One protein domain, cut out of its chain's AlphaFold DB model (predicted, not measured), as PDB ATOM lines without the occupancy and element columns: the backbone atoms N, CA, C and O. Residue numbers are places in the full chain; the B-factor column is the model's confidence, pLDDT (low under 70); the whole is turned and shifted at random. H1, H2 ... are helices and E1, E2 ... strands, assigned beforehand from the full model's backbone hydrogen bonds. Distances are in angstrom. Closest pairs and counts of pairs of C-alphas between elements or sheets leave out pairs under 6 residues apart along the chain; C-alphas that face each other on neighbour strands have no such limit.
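What this domain is: This is residues 84 to 131 of the 166 residues of the protein "Hypothetical protein" of Rotaria sp. Silwood2 (UniProt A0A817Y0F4). A two-stranded hairpin, E1 and E2, forms the middle of a flat, open model, with helix H1 at one end of the long axis and helix H2 reaching away at the other. The two helices stay apart from each other, and residues 126 to 131, of which 126 to 128 belong to H2, stand free. The printed part has 48 residues, with two named helices and two named strands in the order H1, E1, E2, H2; the sheet, order E1 - E2, is antiparallel and the class is mixed, helices and strands. The whole is loose, with a radius of gyration of the C-alphas of 12.8 A and spans of 41 by 21 by 11 A.

Where its parts are: H1, residues 84 to 95, begins at C-alpha 84 (302.752, 259.916, 326.227) and is 16.9 A long from first to last C-alpha. E1, residues 99 to 103, measures 13.4 A, and E2, residues 110 to 114, measures 12.9 A. H2, residues 115 to 128, is 20.0 A long and ends at C-alpha 128 (320.271, 247.782, 360.016).

How they stand to each other: The C-alphas of Leu 93 and Ile 99, the closest of H1 and E1, are 6.4 A apart. H1 is apart from E2 and from H2. E1 and E2 form an antiparallel hairpin, with 153 degrees between their directions; N 111 and O 102 are 2.7 A apart and N 100 and O 113 2.8 A, both within hydrogen-bond range. The closest C-alphas of E1 and H2 are those of Val 100 and Arg 115, at 5.6 A. In H1 and H2 every O i to N i+4 pair is within hydrogen-bond range.

The domain as a whole: The two C-alphas farthest apart, those of Arg 84 and Glu 130, are 41.2 A from each other. The printed part has no cut. The links H1 to E1 and E2 to H2 are tight, and E1 to E2 is short. Mean pLDDT of the printed part is 75.6; residues 103 to 109 and 129 to 131 are under 70.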
ATOM      1  N   ARG A  84     301.538 259.653 327.024       76.44
ATOM      2  CA  ARG A  84     302.752 259.916 326.227       76.44
ATOM      3  C   ARG A  84     304.000 259.950 327.104       76.44
ATOM      4  O   ARG A  84     305.012 259.368 326.716       76.44
ATOM      5  N   ILE A  85     303.925 260.576 328.280       75.62
ATOM      6  CA  ILE A  85     305.031 260.600 329.247       75.62
ATOM      7  C   ILE A  85     305.391 259.174 329.672       75.62
ATOM      8  O   ILE A  85     306.552 258.785 329.573       75.62
ATOM      9  N   ILE A  86     304.399 258.363 330.055       74.00
ATOM     10  CA  ILE A  86     304.622 256.968 330.471       74.00
ATOM     11  C   ILE A  86     305.305 256.161 329.360       74.00
ATOM     12  O   ILE A  86     306.241 255.409 329.633       74.00
ATOM     13  N   ARG A  87     304.871 256.315 328.101       74.94
ATOM     14  CA  ARG A  87     305.504 255.633 326.958       74.94
ATOM     15  C   ARG A  87     306.966 256.044 326.786       74.94
ATOM     16  O   ARG A  87     307.805 255.172 326.581       74.94
ATOM     17  N   ARG A  88     307.277 257.339 326.909       77.81
ATOM     18  CA  ARG A  88     308.657 257.846 326.828       77.81
ATOM     19  C   ARG A  88     309.530 257.301 327.953       77.81
ATOM     20  O   ARG A  88     310.611 256.805 327.673       77.81
ATOM     21  N   ILE A  89     309.042 257.324 329.195       78.44
ATOM     22  CA  ILE A  89     309.765 256.766 330.347       78.44
ATOM     23  C   ILE A  89     310.050 255.278 330.126       78.44
ATOM     24  O   ILE A  89     311.179 254.843 330.306       78.44
ATOM     25  N   ARG A  90     309.060 254.497 329.673       79.19
ATOM     26  CA  ARG A  90     309.261 253.070 329.365       79.19
ATOM     27  C   ARG A  90     310.321 252.848 328.294       79.19
ATOM     28  O   ARG A  90     311.137 251.949 328.446       79.19
ATOM     29  N   HIS A  91     310.305 253.647 327.232       83.44
ATOM     30  CA  HIS A  91     311.301 253.547 326.170       83.44
ATOM     31  C   HIS A  91     312.712 253.859 326.684       83.44
ATOM     32  O   HIS A  91     313.632 253.087 326.437       83.44
ATOM     33  N   LEU A  92     312.861 254.929 327.472       81.94
ATOM     34  CA  LEU A  92     314.133 255.300 328.097       81.94
ATOM     35  C   LEU A  92     314.653 254.205 329.036       81.94
ATOM     36  O   LEU A  92     315.814 253.824 328.942       81.94
ATOM     37  N   LEU A  93     313.793 253.652 329.897       80.88
ATOM     38  CA  LEU A  93     314.165 252.553 330.796       80.88
ATOM     39  C   LEU A  93     314.536 251.275 330.031       80.88
ATOM     40  O   LEU A  93     315.381 250.513 330.482       80.88
ATOM     41  N   HIS A  94     313.942 251.039 328.858       81.94
ATOM     42  CA  HIS A  94     314.320 249.907 328.012       81.94
ATOM     43  C   HIS A  94     315.724 250.074 327.410       81.94
ATOM     44  O   HIS A  94     316.450 249.097 327.267       81.94
ATOM     45  N   GLN A  95     316.119 251.309 327.091       87.44
ATOM     46  CA  GLN A  95     317.462 251.637 326.595       87.44
ATOM     47  C   GLN A  95     318.519 251.708 327.708       87.44
ATOM     48  O   GLN A  95     319.712 251.611 327.429       87.44
ATOM     49  N   ARG A  96     318.093 251.892 328.961       84.81
ATOM     50  CA  ARG A  96     318.950 252.030 330.145       84.81
ATOM     51  C   ARG A  96     318.567 250.993 331.206       84.81
ATOM     52  O   ARG A  96     317.962 251.356 332.216       84.81
ATOM     53  N   PRO A  97     318.904 249.704 331.000       81.00
ATOM     54  CA  PRO A  97     318.571 248.634 331.948       81.00
ATOM     55  C   PRO A  97     319.302 248.776 333.294       81.00
ATOM     56  O   PRO A  97     318.940 248.131 334.277       81.00
ATOM     57  N   ASP A  98     320.329 249.623 333.342       83.94
ATOM     58  CA  ASP A  98     321.040 250.032 334.546       83.94
ATOM     59  C   ASP A  98     320.194 250.928 335.463       83.94
ATOM     60  O   ASP A  98     320.473 250.988 336.660       83.94
ATOM     61  N   ILE A  99     319.164 251.599 334.934       84.44
ATOM     62  CA  ILE A  99     318.270 252.492 335.679       84.44
ATOM     63  C   ILE A  99     316.979 251.750 336.033       84.44
ATOM     64  O   ILE A  99     316.305 251.178 335.179       84.44
ATOM     65  N   VAL A 100     316.591 251.806 337.305       80.00
ATOM     66  CA  VAL A 100     315.369 251.189 337.824       80.00
ATOM     67  C   VAL A 100     314.432 252.231 338.419       80.00
ATOM     68  O   VAL A 100     314.855 253.169 339.095       80.00
ATOM     69  N   LEU A 101     313.134 252.023 338.190       81.12
ATOM     70  CA  LEU A 101     312.055 252.727 338.871       81.12
ATOM     71  C   LEU A 101     311.379 251.748 339.840       81.12
ATOM     72  O   LEU A 101     310.723 250.806 339.397       81.12
ATOM     73  N   CYS A 102     311.534 251.942 341.147       71.69
ATOM     74  CA  CYS A 102     310.971 251.039 342.159       71.69
ATOM     75  C   CYS A 102     310.448 251.809 343.374       71.69
ATOM     76  O   CYS A 102     310.803 252.962 343.594       71.69
ATOM     77  N   ARG A 103     309.568 251.195 344.171       68.06
ATOM     78  CA  ARG A 103     309.205 251.758 345.477       68.06
ATOM     79  C   ARG A 103     310.379 251.566 346.427       68.06
ATOM     80  O   ARG A 103     310.899 250.463 346.521       68.06
ATOM     81  N   ALA A 104     310.766 252.622 347.132       65.94
ATOM     82  CA  ALA A 104     311.702 252.484 348.236       65.94
ATOM     83  C   ALA A 104     310.945 251.985 349.474       65.94
ATOM     84  O   ALA A 104     309.926 252.569 349.836       65.94
ATOM     85  N   ASP A 105     311.439 250.931 350.123       58.72
ATOM     86  CA  ASP A 105     310.738 250.224 351.210       58.72
ATOM     87  C   ASP A 105     310.255 251.142 352.342       58.72
ATOM     88  O   ASP A 105     309.181 250.933 352.902       58.72
ATOM     89  N   GLN A 106     311.010 252.201 352.642       60.38
ATOM     90  CA  GLN A 106     310.737 253.110 353.759       60.38
ATOM     91  C   GLN A 106     309.997 254.397 353.363       60.38
ATOM     92  O   GLN A 106     309.599 255.165 354.236       60.38
ATOM     93  N   THR A 107     309.797 254.675 352.069       57.81
ATOM     94  CA  THR A 107     309.147 255.925 351.638       57.81
ATOM     95  C   THR A 107     307.957 255.656 350.730       57.81
ATOM     96  O   THR A 107     307.929 254.720 349.936       57.81
ATOM     97  N   LYS A 108     306.949 256.533 350.787       62.06
ATOM     98  CA  LYS A 108     305.834 256.525 349.822       62.06
ATOM     99  C   LYS A 108     306.263 256.999 348.421       62.06
ATOM    100  O   LYS A 108     305.410 257.186 347.557       62.06
ATOM    101  N   VAL A 109     307.560 257.221 348.201       69.94
ATOM    102  CA  VAL A 109     308.125 257.812 346.989       69.94
ATOM    103  C   VAL A 109     308.748 256.720 346.118       69.94
ATOM    104  O   VAL A 109     309.270 255.713 346.603       69.94
ATOM    105  N   LEU A 110     308.664 256.911 344.803       72.94
ATOM    106  CA  LEU A 110     309.344 256.069 343.827       72.94
ATOM    107  C   LEU A 110     310.813 256.488 343.724       72.94
ATOM    108  O   LEU A 110     311.117 257.651 343.466       72.94
ATOM    109  N   TYR A 111     311.715 255.532 343.896       75.75
ATOM    110  CA  TYR A 111     313.122 255.680 343.573       75.75
ATOM    111  C   TYR A 111     313.325 255.566 342.058       75.75
ATOM    112  O   TYR A 111     312.780 254.660 341.427       75.75
ATOM    113  N   CYS A 112     314.127 256.473 341.499       82.56
ATOM    114  CA  CYS A 112     314.624 256.432 340.127       82.56
ATOM    115  C   CYS A 112     316.145 256.592 340.170       82.56
ATOM    116  O   CYS A 112     316.640 257.623 340.628       82.56
ATOM    117  N   GLY A 113     316.887 255.581 339.731       83.44
ATOM    118  CA  GLY A 113     318.346 255.629 339.722       83.44
ATOM    119  C   GLY A 113     318.963 254.276 339.405       83.44
ATOM    120  O   GLY A 113     318.265 253.367 338.961       83.44
ATOM    121  N   HIS A 114     320.271 254.142 339.610       85.56
ATOM    122  CA  HIS A 114     320.976 252.918 339.251       85.56
ATOM    123  C   HIS A 114     320.553 251.721 340.107       85.56
ATOM    124  O   HIS A 114     320.393 251.815 341.329       85.56
ATOM    125  N   ARG A 115     320.424 250.561 339.456       79.38
ATOM    126  CA  ARG A 115     320.089 249.284 340.096       79.38
ATOM    127  C   ARG A 115     321.043 248.952 341.241       79.38
ATOM    128  O   ARG A 115     320.591 248.532 342.300       79.38
ATOM    129  N   GLU A 116     322.338 249.166 341.038       83.50
ATOM    130  CA  GLU A 116     323.384 248.876 342.026       83.50
ATOM    131  C   GLU A 116     323.192 249.677 343.314       83.50
ATOM    132  O   GLU A 116     323.269 249.129 344.410       83.50
ATOM    133  N   THR A 117     322.836 250.958 343.193       83.19
ATOM    134  CA  THR A 117     322.541 251.812 344.346       83.19
ATOM    135  C   THR A 117     321.329 251.306 345.126       83.19
ATOM    136  O   THR A 117     321.318 251.375 346.354       83.19
ATOM    137  N   MET A 118     320.310 250.782 344.440       79.06
ATOM    138  CA  MET A 118     319.144 250.200 345.105       79.06
ATOM    139  C   MET A 118     319.496 248.897 345.830       79.06
ATOM    140  O   MET A 118     319.079 248.706 346.968       79.06
ATOM    141  N   VAL A 119     320.300 248.029 345.208       79.38
ATOM    142  CA  VAL A 119     320.792 246.790 345.834       79.38
ATOM    143  C   VAL A 119     321.620 247.106 347.081       79.38
ATOM    144  O   VAL A 119     321.381 246.519 348.133       79.38
ATOM    145  N   ALA A 120     322.527 248.081 347.000       81.00
ATOM    146  CA  ALA A 120     323.331 248.518 348.138       81.00
ATOM    147  C   ALA A 120     322.465 249.063 349.286       81.00
ATOM    148  O   ALA A 120     322.672 248.697 350.440       81.00
ATOM    149  N   LYS A 121     321.451 249.885 348.980       77.75
ATOM    150  CA  LYS A 121     320.503 250.406 349.982       77.75
ATOM    151  C   LYS A 121     319.644 249.313 350.611       77.75
ATOM    152  O   LYS A 121     319.388 249.364 351.809       77.75
ATOM    153  N   ALA A 122     319.193 248.342 349.818       75.38
ATOM    154  CA  ALA A 122     318.443 247.201 350.329       75.38
ATOM    155  C   ALA A 122     319.307 246.373 351.289       75.38
ATOM    156  O   ALA A 122     318.860 246.084 352.393       75.38
ATOM    157  N   HIS A 123     320.561 246.086 350.921       75.56
ATOM    158  CA  HIS A 123     321.515 245.408 351.803       75.56
ATOM    159  C   HIS A 123     321.803 246.190 353.088       75.56
ATOM    160  O   HIS A 123     321.786 245.612 354.169       75.56
ATOM    161  N   ASP A 124     322.026 247.501 353.002       79.19
ATOM    162  CA  ASP A 124     322.232 248.345 354.182       79.19
ATOM    163  C   ASP A 124     320.997 248.339 355.103       79.19
ATOM    164  O   ASP A 124     321.128 248.215 356.318       79.19
ATOM    165  N   ASN A 125     319.784 248.363 354.541       72.62
ATOM    166  CA  ASN A 125     318.545 248.238 355.314       72.62
ATOM    167  C   ASN A 125     318.378 246.841 355.947       72.62
ATOM    168  O   ASN A 125     317.953 246.741 357.097       72.62
ATOM    169  N   MET A 126     318.737 245.772 355.228       72.81
ATOM    170  CA  MET A 126     318.781 244.402 355.762       72.81
ATOM    171  C   MET A 126     319.757 244.287 356.936       72.81
ATOM    172  O   MET A 126     319.448 243.626 357.917       72.81
ATOM    173  N   ASN A 127     320.906 244.962 356.865       75.00
ATOM    174  CA  ASN A 127     321.897 244.952 357.941       75.00
ATOM    175  C   ASN A 127     321.456 245.777 359.159       75.00
ATOM    176  O   ASN A 127     321.822 245.454 360.285       75.00
ATOM    177  N   ARG A 128     320.701 246.863 358.947       72.19
ATOM    178  CA  ARG A 128     320.271 247.782 360.016       72.19
ATOM    179  C   ARG A 128     318.954 247.399 360.679       72.19
ATOM    180  O   ARG A 128     318.649 247.935 361.740       72.19
ATOM    181  N   THR A 129     318.146 246.550 360.050       64.56
ATOM    182  CA  THR A 129     316.800 246.228 360.532       64.56
ATOM    183  C   THR A 129     316.563 244.725 360.543       64.56
ATOM    184  O   THR A 129     316.949 244.021 359.618       64.56
ATOM    185  N   GLU A 130     315.813 244.232 361.528       60.69
ATOM    186  CA  GLU A 130     315.341 242.836 361.565       60.69
ATOM    187  C   GLU A 130     314.250 242.539 360.516       60.69
ATOM    188  O   GLU A 130     313.631 241.479 360.532       60.69
ATOM    189  N   SER A 131     313.998 243.462 359.580       55.34
ATOM    190  CA  SER A 131     312.940 243.351 358.567       55.34
ATOM    191  C   SER A 131     313.156 242.171 357.613       55.34
ATOM    192  O   SER A 131     312.224 241.746 356.932       55.34
TER     193      SER A 131